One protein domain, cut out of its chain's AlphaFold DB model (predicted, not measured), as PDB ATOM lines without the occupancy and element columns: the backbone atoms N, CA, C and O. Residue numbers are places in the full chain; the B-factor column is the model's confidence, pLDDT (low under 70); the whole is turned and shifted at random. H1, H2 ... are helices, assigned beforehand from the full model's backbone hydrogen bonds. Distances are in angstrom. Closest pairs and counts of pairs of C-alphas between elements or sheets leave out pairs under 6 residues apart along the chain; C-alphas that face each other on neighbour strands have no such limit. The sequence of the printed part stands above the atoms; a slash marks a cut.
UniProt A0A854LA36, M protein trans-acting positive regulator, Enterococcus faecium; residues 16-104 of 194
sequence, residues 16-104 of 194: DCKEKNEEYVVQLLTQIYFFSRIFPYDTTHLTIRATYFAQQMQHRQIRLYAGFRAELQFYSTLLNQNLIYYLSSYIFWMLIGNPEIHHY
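Overview. This is residues 16 to 104 of the 194 residues of the protein "M protein trans-acting positive regulator" of Enterococcus faecium (UniProt A0A854LA36). H4 is the core of a compact, all-helix domain, and the longer helices H1, H2 and H3 pack round it on three sides, each crossing it. The short H5 turns off at the far end of H4, close to where H1 begins. The 89 printed residues hold five named helices, H1 to H5 in chain order, and no named strand. The radius of gyration of the C-alphas is 12.4 A and the spans are 34 by 28 by 19 A.

Along the chain. Find C-alpha 16 at (-5.265, 26.714, 37.251); from there H1 runs 32.8 A through residues 16 to 38, with a kink of 70 degrees near residue 23. H2, residues 44 to 60, covers 20.3 A and has a kink of 59 degrees near residue 51. H3, residues 62 to 78, covers 24.1 A. H4 is residues 84 to 97, 19.6 A, and H5 residues 99 to 103, ending at C-alpha 103, (-3.850, 31.785, 27.215).

Arrangement. Begin at the hub, H4. H2 touches it about perpendicular, at 75 degrees, C-alphas 51 and 88 closest at 5.0 A. H3 touches it at a steep tilt of 60 degrees, Leu 72 and Ile 84 having the closest C-alphas, 6.2 A. H1 touches it with residues 24 to 32 alone, C-alphas 32 and 86 closest at 6.9 A. H1 and H2 are apart. In H3 every O i to N i+4 pair is within hydrogen-bond range; H1 has 14 of 19, H2 10 of 13, H4 8 of 10, and H5 0 of 1 but 2 of 2 O i to N i+3 pairs.

Size, cuts and confidence. The C-alphas of Pro 40 and His 103 are farthest apart, 34.2 A. The printed part has no cut, and its four links are tight. Expect pLDDT under 70 at residues 16 to 21, 40 to 47 and 100 to 104.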
ATOM      1  N   ASP A  16      -4.048  25.901  37.128       43.56
ATOM      2  CA  ASP A  16      -5.265  26.714  37.251       43.56
ATOM      3  C   ASP A  16      -6.454  26.141  36.464       43.56
ATOM      4  O   ASP A  16      -7.613  26.324  36.845       43.56
ATOM      5  N   CYS A  17      -6.190  25.362  35.406       53.38
ATOM      6  CA  CYS A  17      -7.236  24.624  34.703       53.38
ATOM      7  C   CYS A  17      -7.831  23.496  35.572       53.38
ATOM      8  O   CYS A  17      -8.930  23.017  35.281       53.38
ATOM      9  N   LYS A  18      -7.136  23.071  36.641       54.94
ATOM     10  CA  LYS A  18      -7.568  21.961  37.499       54.94
ATOM     11  C   LYS A  18      -8.692  22.347  38.454       54.94
ATOM     12  O   LYS A  18      -9.623  21.573  38.563       54.94
ATOM     13  N   GLU A  19      -8.673  23.505  39.112       54.31
ATOM     14  CA  GLU A  19      -9.634  23.758  40.207       54.31
ATOM     15  C   GLU A  19     -11.011  24.270  39.758       54.31
ATOM     16  O   GLU A  19     -12.020  23.913  40.364       54.31
ATOM     17  N   LYS A  20     -11.100  25.085  38.696       58.50
ATOM     18  CA  LYS A  20     -12.396  25.630  38.233       58.50
ATOM     19  C   LYS A  20     -13.130  24.741  37.234       58.50
ATOM     20  O   LYS A  20     -14.351  24.822  37.146       58.50
ATOM     21  N   ASN A  21     -12.401  23.906  36.496       69.25
ATOM     22  CA  ASN A  21     -12.936  23.235  35.311       69.25
ATOM     23  C   ASN A  21     -12.931  21.706  35.414       69.25
ATOM     24  O   ASN A  21     -13.348  21.047  34.464       69.25
ATOM     25  N   GLU A  22     -12.517  21.127  36.550       72.94
ATOM     26  CA  GLU A  22     -12.412  19.670  36.723       72.94
ATOM     27  C   GLU A  22     -13.709  18.948  36.354       72.94
ATOM     28  O   GLU A  22     -13.705  17.998  35.574       72.94
ATOM     29  N   GLU A  23     -14.838  19.443  36.866       78.75
ATOM     30  CA  GLU A  23     -16.142  18.827  36.640       78.75
ATOM     31  C   GLU A  23     -16.520  18.838  35.153       78.75
ATOM     32  O   GLU A  23     -16.986  17.826  34.627       78.75
ATOM     33  N   TYR A  24     -16.250  19.943  34.450       82.81
ATOM     34  CA  TYR A  24     -16.490  20.047  33.013       82.81
ATOM     35  C   TYR A  24     -15.640  19.043  32.230       82.81
ATOM     36  O   TYR A  24     -16.160  18.328  31.369       82.81
ATOM     37  N   VAL A  25     -14.342  18.950  32.537       80.81
ATOM     38  CA  VAL A  25     -13.445  18.045  31.807       80.81
ATOM     39  C   VAL A  25     -13.797  16.586  32.074       80.81
ATOM     40  O   VAL A  25     -13.857  15.784  31.139       80.81
ATOM     41  N   VAL A  26     -14.115  16.233  33.322       84.31
ATOM     42  CA  VAL A  26     -14.584  14.887  33.679       84.31
ATOM     43  C   VAL A  26     -15.879  14.555  32.939       84.31
ATOM     44  O   VAL A  26     -16.003  13.453  32.396       84.31
ATOM     45  N   GLN A  27     -16.831  15.489  32.854       87.12
ATOM     46  CA  GLN A  27     -18.062  15.297  32.085       87.12
ATOM     47  C   GLN A  27     -17.773  15.093  30.591       87.12
ATOM     48  O   GLN A  27     -18.307  14.156  29.994       87.12
ATOM     49  N   LEU A  28     -16.899  15.905  29.991       88.31
ATOM     50  CA  LEU A  28     -16.516  15.783  28.582       88.31
ATOM     51  C   LEU A  28     -15.832  14.439  28.288       88.31
ATOM     52  O   LEU A  28     -16.226  13.739  27.353       88.31
ATOM     53  N   LEU A  29     -14.857  14.035  29.107       88.69
ATOM     54  CA  LEU A  29     -14.180  12.739  28.988       88.69
ATOM     55  C   LEU A  29     -15.157  11.575  29.162       88.69
ATOM     56  O   LEU A  29     -15.094  10.599  28.417       88.69
ATOM     57  N   THR A  30     -16.099  11.693  30.098       89.69
ATOM     58  CA  THR A  30     -17.150  10.693  30.318       89.69
ATOM     59  C   THR A  30     -18.040  10.552  29.084       89.69
ATOM     60  O   THR A  30     -18.321   9.435  28.650       89.69
ATOM     61  N   GLN A  31     -18.447  11.668  28.473       88.31
ATOM     62  CA  GLN A  31     -19.218  11.645  27.231       88.31
ATOM     63  C   GLN A  31     -18.424  10.995  26.098       88.31
ATOM     64  O   GLN A  31     -18.931  10.071  25.467       88.31
ATOM     65  N   ILE A  32     -17.174  11.408  25.877       89.38
ATOM     66  CA  ILE A  32     -16.302  10.827  24.846       89.38
ATOM     67  C   ILE A  32     -16.135   9.320  25.057       89.38
ATOM     68  O   ILE A  32     -16.258   8.547  24.105       89.38
ATOM     69  N   TYR A  33     -15.926   8.882  26.298       90.19
ATOM     70  CA  TYR A  33     -15.848   7.466  26.633       90.19
ATOM     71  C   TYR A  33     -17.134   6.724  26.254       90.19
ATOM     72  O   TYR A  33     -17.071   5.737  25.519       90.19
ATOM     73  N   PHE A  34     -18.306   7.207  26.673       89.19
ATOM     74  CA  PHE A  34     -19.575   6.572  26.309       89.19
ATOM     75  C   PHE A  34     -19.808   6.559  24.795       89.19
ATOM     76  O   PHE A  34     -20.184   5.519  24.254       89.19
ATOM     77  N   PHE A  35     -19.518   7.656  24.090       86.06
ATOM     78  CA  PHE A  35     -19.613   7.711  22.630       86.06
ATOM     79  C   PHE A  35     -18.697   6.683  21.964       86.06
ATOM     80  O   PHE A  35     -19.161   5.924  21.116       86.06
ATOM     81  N   SER A  36     -17.446   6.571  22.413       86.56
ATOM     82  CA  SER A  36     -16.480   5.603  21.877       86.56
ATOM     83  C   SER A  36     -16.890   4.139  22.073       86.56
ATOM     84  O   SER A  36     -16.464   3.266  21.321       86.56
ATOM     85  N   ARG A  37     -17.730   3.861  23.078       86.88
ATOM     86  CA  ARG A  37     -18.286   2.531  23.355       86.88
ATOM     87  C   ARG A  37     -19.502   2.213  22.488       86.88
ATOM     88  O   ARG A  37     -19.756   1.041  22.226       86.88
ATOM     89  N   ILE A  38     -20.259   3.235  22.091       85.31
ATOM     90  CA  ILE A  38     -21.478   3.097  21.283       85.31
ATOM     91  C   ILE A  38     -21.132   3.073  19.790       85.31
ATOM     92  O   ILE A  38     -21.683   2.261  19.048       85.31
ATOM     93  N   PHE A  39     -20.211   3.932  19.353       74.81
ATOM     94  CA  PHE A  39     -19.813   4.068  17.956       74.81
ATOM     95  C   PHE A  39     -18.372   3.581  17.754       74.81
ATOM     96  O   PHE A  39     -17.433   4.232  18.216       74.81
ATOM     97  N   PRO A  40     -18.168   2.461  17.035       64.81
ATOM     98  CA  PRO A  40     -16.844   1.882  16.810       64.81
ATOM     99  C   PRO A  40     -16.080   2.521  15.634       64.81
ATOM    100  O   PRO A  40     -15.042   2.003  15.230       64.81
ATOM    101  N   TYR A  41     -16.588   3.614  15.059       65.94
ATOM    102  CA  TYR A  41     -16.016   4.279  13.885       65.94
ATOM    103  C   TYR A  41     -15.723   5.748  14.188       65.94
ATOM    104  O   TYR A  41     -16.337   6.336  15.077       65.94
ATOM    105  N   ASP A  42     -14.815   6.343  13.419       61.41
ATOM    106  CA  ASP A  42     -14.447   7.746  13.563       61.41
ATOM    107  C   ASP A  42     -15.620   8.675  13.195       61.41
ATOM    108  O   ASP A  42     -15.991   8.824  12.028       61.41
ATOM    109  N   THR A  43     -16.219   9.302  14.209       65.94
ATOM    110  CA  THR A  43     -17.313  10.264  14.039       65.94
ATOM    111  C   THR A  43     -16.832  11.707  13.905       65.94
ATOM    112  O   THR A  43     -17.671  12.601  13.803       65.94
ATOM    113  N   THR A  44     -15.525  11.993  13.877       60.53
ATOM    114  CA  THR A  44     -15.032  13.384  13.761       60.53
ATOM    115  C   THR A  44     -15.448  14.070  12.472       60.53
ATOM    116  O   THR A  44     -15.591  15.295  12.444       60.53
ATOM    117  N   HIS A  45     -15.729  13.306  11.417       62.22
ATOM    118  CA  HIS A  45     -16.312  13.836  10.186       62.22
ATOM    119  C   HIS A  45     -17.707  14.446  10.387       62.22
ATOM    120  O   HIS A  45     -18.078  15.351   9.643       62.22
ATOM    121  N   LEU A  46     -18.460  14.029  11.411       61.69
ATOM    122  CA  LEU A  46     -19.741  14.653  11.767       61.69
ATOM    123  C   LEU A  46     -19.548  16.055  12.364       61.69
ATOM    124  O   LEU A  46     -20.480  16.856  12.400       61.69
ATOM    125  N   THR A  47     -18.324  16.385  12.786       67.12
ATOM    126  CA  THR A  47     -17.950  17.658  13.404       67.12
ATOM    127  C   THR A  47     -16.904  18.398  12.568       67.12
ATOM    128  O   THR A  47     -15.835  18.740  13.066       67.12
ATOM    129  N   ILE A  48     -17.204  18.693  11.296       76.19
ATOM    130  CA  ILE A  48     -16.287  19.386  10.360       76.19
ATOM    131  C   ILE A  48     -15.654  20.644  10.983       76.19
ATOM    132  O   ILE A  48     -14.459  20.881  10.820       76.19
ATOM    133  N   ARG A  49     -16.435  21.426  11.743       79.94
ATOM    134  CA  ARG A  49     -15.938  22.617  12.455       79.94
ATOM    135  C   ARG A  49     -14.864  22.270  13.488       79.94
ATOM    136  O   ARG A  49     -13.832  22.929  13.508       79.94
ATOM    137  N   ALA A  50     -15.088  21.236  14.297       86.38
ATOM    138  CA  ALA A  50     -14.132  20.781  15.303       86.38
ATOM    139  C   ALA A  50     -12.855  20.236  14.651       86.38
ATOM    140  O   ALA A  50     -11.755  20.547  15.093       86.38
ATOM    141  N   THR A  51     -12.989  19.485  13.555       86.62
ATOM    142  CA  THR A  51     -11.851  18.945  12.798       86.62
ATOM    143  C   THR A  51     -11.003  20.051  12.181       86.62
ATOM    144  O   THR A  51      -9.790  20.062  12.369       86.62
ATOM    145  N   TYR A  52     -11.627  21.020  11.506       86.69
ATOM    146  CA  TYR A  52     -10.910  22.169  10.952       86.69
ATOM    147  C   TYR A  52     -10.224  22.987  12.052       86.69
ATOM    148  O   TYR A  52      -9.062  23.365  11.925       86.69
ATOM    149  N   PHE A  53     -10.926  23.224  13.160       86.75
ATOM    150  CA  PHE A  53     -10.384  23.948  14.301       86.75
ATOM    151  C   PHE A  53      -9.161  23.238  14.904       86.75
ATOM    152  O   PHE A  53      -8.114  23.858  15.091       86.75
ATOM    153  N   ALA A  54      -9.248  21.927  15.141       88.25
ATOM    154  CA  ALA A  54      -8.144  21.132  15.671       88.25
ATOM    155  C   ALA A  54      -6.933  21.100  14.721       88.25
ATOM    156  O   ALA A  54      -5.793  21.171  15.177       88.25
ATOM    157  N   GLN A  55      -7.161  21.076  13.405       87.94
ATOM    158  CA  GLN A  55      -6.089  21.209  12.412       87.94
ATOM    159  C   GLN A  55      -5.400  22.578  12.498       87.94
ATOM    160  O   GLN A  55      -4.174  22.651  12.490       87.94
ATOM    161  N   GLN A  56      -6.156  23.672  12.640       84.69
ATOM    162  CA  GLN A  56      -5.561  25.001  12.843       84.69
ATOM    163  C   GLN A  56      -4.744  25.064  14.143       84.69
ATOM    164  O   GLN A  56      -3.645  25.622  14.156       84.69
ATOM    165  N   MET A  57      -5.244  24.441  15.212       81.88
ATOM    166  CA  MET A  57      -4.548  24.329  16.496       81.88
ATOM    167  C   MET A  57      -3.219  23.590  16.381       81.88
ATOM    168  O   MET A  57      -2.219  24.062  16.912       81.88
ATOM    169  N   GLN A  58      -3.175  22.485  15.636       84.75
ATOM    170  CA  GLN A  58      -1.941  21.730  15.407       84.75
ATOM    171  C   GLN A  58      -0.817  22.609  14.831       84.75
ATOM    172  O   GLN A  58       0.350  22.430  15.177       84.75
ATOM    173  N   HIS A  59      -1.157  23.578  13.977       77.44
ATOM    174  CA  HIS A  59      -0.180  24.471  13.355       77.44
ATOM    175  C   HIS A  59       0.156  25.705  14.197       77.44
ATOM    176  O   HIS A  59       1.308  26.151  14.184       77.44
ATOM    177  N   ARG A  60      -0.830  26.281  14.893       73.88
ATOM    178  CA  ARG A  60      -0.684  27.553  15.621       73.88
ATOM    179  C   ARG A  60      -0.264  27.374  17.078       73.88
ATOM    180  O   ARG A  60       0.499  28.184  17.579       73.88
ATOM    181  N   GLN A  61      -0.724  26.312  17.735       75.25
ATOM    182  CA  GLN A  61      -0.503  26.030  19.157       75.25
ATOM    183  C   GLN A  61      -0.073  24.566  19.336       75.25
ATOM    184  O   GLN A  61      -0.758  23.758  19.965       75.25
ATOM    185  N   ILE A  62       1.078  24.212  18.749       75.06
ATOM    186  CA  ILE A  62       1.556  22.821  18.655       75.06
ATOM    187  C   ILE A  62       1.693  22.137  20.020       75.06
ATOM    188  O   ILE A  62       1.326  20.972  20.155       75.06
ATOM    189  N   ARG A  63       2.169  22.864  21.039       70.12
ATOM    190  CA  ARG A  63       2.360  22.343  22.400       70.12
ATOM    191  C   ARG A  63       1.029  22.031  23.071       70.12
ATOM    192  O   ARG A  63       0.857  20.937  23.592       70.12
ATOM    193  N   LEU A  64       0.061  22.940  22.978       76.25
ATOM    194  CA  LEU A  64      -1.274  22.719  23.529       76.25
ATOM    195  C   LEU A  64      -1.998  21.574  22.804       76.25
ATOM    196  O   LEU A  64      -2.599  20.710  23.441       76.25
ATOM    197  N   TYR A  65      -1.871  21.503  21.475       85.06
ATOM    198  CA  TYR A  65      -2.364  20.368  20.690       85.06
ATOM    199  C   TYR A  65      -1.728  19.040  21.140       85.06
ATOM    200  O   TYR A  65      -2.429  18.042  21.323       85.06
ATOM    201  N   ALA A  66      -0.407  19.019  21.340       80.31
ATOM    202  CA  ALA A  66       0.314  17.849  21.830       80.31
ATOM    203  C   ALA A  66      -0.114  17.464  23.255       80.31
ATOM    204  O   ALA A  66      -0.314  16.279  23.510       80.31
ATOM    205  N   GLY A  67      -0.334  18.443  24.137       81.06
ATOM    206  CA  GLY A  67      -0.854  18.241  25.490       81.06
ATOM    207  C   GLY A  67      -2.223  17.563  25.485       81.06
ATOM    208  O   GLY A  67      -2.384  16.507  26.091       81.06
ATOM    209  N   PHE A  68      -3.181  18.078  24.708       86.94
ATOM    210  CA  PHE A  68      -4.496  17.441  24.560       86.94
ATOM    211  C   PHE A  68      -4.412  16.026  23.982       86.94
ATOM    212  O   PHE A  68      -5.147  15.129  24.404       86.94
ATOM    213  N   ARG A  69      -3.508  15.800  23.022       89.19
ATOM    214  CA  ARG A  69      -3.275  14.468  22.457       89.19
ATOM    215  C   ARG A  69      -2.712  13.509  23.504       89.19
ATOM    216  O   ARG A  69      -3.208  12.389  23.593       89.19
ATOM    217  N   ALA A  70      -1.713  13.930  24.276       83.62
ATOM    218  CA  ALA A  70      -1.117  13.132  25.345       83.62
ATOM    219  C   ALA A  70      -2.146  12.802  26.437       83.62
ATOM    220  O   ALA A  70      -2.225  11.661  26.885       83.62
ATOM    221  N   GLU A  71      -3.000  13.764  26.790       86.31
ATOM    222  CA  GLU A  71      -4.092  13.581  27.745       86.31
ATOM    223  C   GLU A  71      -5.080  12.502  27.294       86.31
ATOM    224  O   GLU A  71      -5.340  11.536  28.012       86.31
ATOM    225  N   LEU A  72      -5.572  12.595  26.058       89.25
ATOM    226  CA  LEU A  72      -6.449  11.570  25.492       89.25
ATOM    227  C   LEU A  72      -5.761  10.214  25.339       89.25
ATOM    228  O   LEU A  72      -6.421   9.188  25.500       89.25
ATOM    229  N   GLN A  73      -4.462  10.180  25.027       89.19
ATOM    230  CA  GLN A  73      -3.693   8.932  24.983       89.19
ATOM    231  C   GLN A  73      -3.621   8.285  26.365       89.19
ATOM    232  O   GLN A  73      -3.908   7.095  26.483       89.19
ATOM    233  N   PHE A  74      -3.324   9.067  27.402       86.88
ATOM    234  CA  PHE A  74      -3.317   8.604  28.785       86.88
ATOM    235  C   PHE A  74      -4.665   7.981  29.170       86.88
ATOM    236  O   PHE A  74      -4.706   6.828  29.605       86.88
ATOM    237  N   TYR A  75      -5.779   8.681  28.927       88.00
ATOM    238  CA  TYR A  75      -7.110   8.136  29.221       88.00
ATOM    239  C   TYR A  75      -7.481   6.950  28.333       88.00
ATOM    240  O   TYR A  75      -8.153   6.033  28.802       88.00
ATOM    241  N   SER A  76      -7.017   6.918  27.083       90.38
ATOM    242  CA  SER A  76      -7.237   5.768  26.203       90.38
ATOM    243  C   SER A  76      -6.605   4.500  26.775       90.38
ATOM    244  O   SER A  76      -7.229   3.437  26.786       90.38
ATOM    245  N   THR A  77      -5.379   4.619  27.289       90.44
ATOM    246  CA  THR A  77      -4.680   3.526  27.970       90.44
ATOM    247  C   THR A  77      -5.369   3.161  29.280       90.44
ATOM    248  O   THR A  77      -5.629   1.983  29.516       90.44
ATOM    249  N   LEU A  78      -5.712   4.153  30.106       89.12
ATOM    250  CA  LEU A  78      -6.337   3.937  31.413       89.12
ATOM    251  C   LEU A  78      -7.697   3.230  31.305       89.12
ATOM    252  O   LEU A  78      -7.998   2.334  32.090       89.12
ATOM    253  N   LEU A  79      -8.511   3.618  30.323       89.56
ATOM    254  CA  LEU A  79      -9.864   3.097  30.116       89.56
ATOM    255  C   LEU A  79      -9.913   1.898  29.158       89.56
ATOM    256  O   LEU A  79     -11.000   1.374  28.899       89.56
ATOM    257  N   ASN A  80      -8.757   1.466  28.639       89.81
ATOM    258  CA  ASN A  80      -8.620   0.415  27.631       89.81
ATOM    259  C   ASN A  80      -9.582   0.603  26.441       89.81
ATOM    260  O   ASN A  80     -10.304  -0.311  26.037       89.81
ATOM    261  N   GLN A  81      -9.631   1.825  25.916       88.94
ATOM    262  CA  GLN A  81     -10.545   2.236  24.855       88.94
ATOM    263  C   GLN A  81      -9.865   3.305  24.004       88.94
ATOM    264  O   GLN A  81      -9.318   4.260  24.539       88.94
ATOM    265  N   ASN A  82      -9.892   3.186  22.677       88.38
ATOM    266  CA  ASN A  82      -9.236   4.175  21.823       88.38
ATOM    267  C   ASN A  82     -10.071   5.464  21.730       88.38
ATOM    268  O   ASN A  82     -11.072   5.506  21.013       88.38
ATOM    269  N   LEU A  83      -9.646   6.514  22.438       89.31
ATOM    270  CA  LEU A  83     -10.299   7.826  22.436       89.31
ATOM    271  C   LEU A  83      -9.664   8.806  21.442       89.31
ATOM    272  O   LEU A  83     -10.190   9.898  21.249       89.31
ATOM    273  N   ILE A  84      -8.558   8.440  20.784       88.50
ATOM    274  CA  ILE A  84      -7.820   9.350  19.891       88.50
ATOM    275  C   ILE A  84      -8.654   9.796  18.699       88.50
ATOM    276  O   ILE A  84      -8.510  10.932  18.250       88.50
ATOM    277  N   TYR A  85      -9.582   8.956  18.242       85.50
ATOM    278  CA  TYR A  85     -10.535   9.345  17.207       85.50
ATOM    279  C   TYR A  85     -11.386  10.543  17.614       85.50
ATOM    280  O   TYR A  85     -11.870  11.235  16.746       85.50
ATOM    281  N   TYR A  86     -11.531  10.855  18.900       88.31
ATOM    282  CA  TYR A  86     -12.323  11.985  19.378       88.31
ATOM    283  C   TYR A  86     -11.483  13.239  19.663       88.31
ATOM    284  O   TYR A  86     -12.029  14.226  20.156       88.31
ATOM    285  N   LEU A  87     -10.187  13.250  19.317       89.06
ATOM    286  CA  LEU A  87      -9.264  14.359  19.597       89.06
ATOM    287  C   LEU A  87      -9.787  15.711  19.106       89.06
ATOM    288  O   LEU A  87      -9.773  16.679  19.859       89.06
ATOM    289  N   SER A  88     -10.310  15.779  17.881       89.88
ATOM    290  CA  SER A  88     -10.838  17.034  17.337       89.88
ATOM    291  C   SER A  88     -12.020  17.569  18.145       89.88
ATOM    292  O   SER A  88     -12.086  18.760  18.434       89.88
ATOM    293  N   SER A  89     -12.944  16.683  18.538       88.75
ATOM    294  CA  SER A  89     -14.087  17.051  19.381       88.75
ATOM    295  C   SER A  89     -13.631  17.462  20.778       88.75
ATOM    296  O   SER A  89     -14.130  18.447  21.310       88.75
ATOM    297  N   TYR A  90     -12.659  16.748  21.344       89.00
ATOM    298  CA  TYR A  90     -12.097  17.065  22.649       89.00
ATOM    299  C   TYR A  90     -11.479  18.460  22.678       89.00
ATOM    300  O   TYR A  90     -11.896  19.283  23.481       89.00
ATOM    301  N   ILE A  91     -10.564  18.751  21.749       88.31
ATOM    302  CA  ILE A  91      -9.913  20.061  21.616       88.31
ATOM    303  C   ILE A  91     -10.965  21.164  21.472       88.31
ATOM    304  O   ILE A  91     -10.914  22.169  22.174       88.31
ATOM    305  N   PHE A  92     -11.936  20.968  20.579       88.12
ATOM    306  CA  PHE A  92     -12.973  21.960  20.314       88.12
ATOM    307  C   PHE A  92     -13.814  22.275  21.556       88.12
ATOM    308  O   PHE A  92     -13.987  23.442  21.901       88.12
ATOM    309  N   TRP A  93     -14.314  21.248  22.248       87.06
ATOM    310  CA  TRP A  93     -15.144  21.450  23.434       87.06
ATOM    311  C   TRP A  93     -14.337  21.964  24.623       87.06
ATOM    312  O   TRP A  93     -14.794  22.888  25.286       87.06
ATOM    313  N   MET A  94     -13.111  21.476  24.828       85.69
ATOM    314  CA  MET A  94     -12.207  21.994  25.859       85.69
ATOM    315  C   MET A  94     -12.001  23.502  25.741       85.69
ATOM    316  O   MET A  94     -12.042  24.199  26.748       85.69
ATOM    317  N   LEU A  95     -11.829  24.007  24.521       82.00
ATOM    318  CA  LEU A  95     -11.536  25.418  24.272       82.00
ATOM    319  C   LEU A  95     -12.780  26.303  24.221       82.00
ATOM    320  O   LEU A  95     -12.702  27.479  24.551       82.00
ATOM    321  N   ILE A  96     -13.941  25.752  23.861       82.62
ATOM    322  CA  ILE A  96     -15.215  26.471  24.005       82.62
ATOM    323  C   ILE A  96     -15.629  26.566  25.471       82.62
ATOM    324  O   ILE A  96     -16.086  27.622  25.903       82.62
ATOM    325  N   GLY A  97     -15.499  25.471  26.223       77.25
ATOM    326  CA  GLY A  97     -15.820  25.442  27.647       77.25
ATOM    327  C   GLY A  97     -14.846  26.274  28.471       77.25
ATOM    328  O   GLY A  97     -15.255  26.909  29.435       77.25
ATOM    329  N   ASN A  98     -13.580  26.321  28.049       76.00
ATOM    330  CA  ASN A  98     -12.499  26.986  28.765       76.00
ATOM    331  C   ASN A  98     -11.654  27.823  27.788       76.00
ATOM    332  O   ASN A  98     -10.528  27.439  27.455       76.00
ATOM    333  N   PRO A  99     -12.168  28.974  27.316       72.38
ATOM    334  CA  PRO A  99     -11.451  29.818  26.357       72.38
ATOM    335  C   PRO A  99     -10.107  30.312  26.902       72.38
ATOM    336  O   PRO A  99      -9.177  30.542  26.133       72.38
ATOM    337  N   GLU A 100      -9.968  30.393  28.227       66.88
ATOM    338  CA  GLU A 100      -8.722  30.762  28.894       66.88
ATOM    339  C   GLU A 100      -7.584  29.757  28.645       66.88
ATOM    340  O   GLU A 100      -6.426  30.152  28.693       66.88
ATOM    341  N   ILE A 101      -7.869  28.496  28.275       67.88
ATOM    342  CA  ILE A 101      -6.850  27.496  27.876       67.88
ATOM    343  C   ILE A 101      -6.009  27.969  26.688       67.88
ATOM    344  O   ILE A 101      -4.830  27.629  26.609       67.88
ATOM    345  N   HIS A 102      -6.542  28.833  25.821       59.16
ATOM    346  CA  HIS A 102      -5.729  29.466  24.781       59.16
ATOM    347  C   HIS A 102      -4.651  30.411  25.314       59.16
ATOM    348  O   HIS A 102      -3.670  30.628  24.608       59.16
ATOM    349  N   HIS A 103      -4.828  30.952  26.517       53.38
ATOM    350  CA  HIS A 103      -3.850  31.785  27.215       53.38
ATOM    351  C   HIS A 103      -2.913  30.962  28.108       53.38
ATOM    352  O   HIS A 103      -1.918  31.485  28.588       53.38
ATOM    353  N   TYR A 104      -3.186  29.667  28.308       53.66
ATOM    354  CA  TYR A 104      -2.372  28.779  29.143       53.66
ATOM    355  C   TYR A 104      -1.192  28.139  28.388       53.66
ATOM    356  O   TYR A 104      -0.803  26.999  28.642       53.66
TER     357      TYR A 104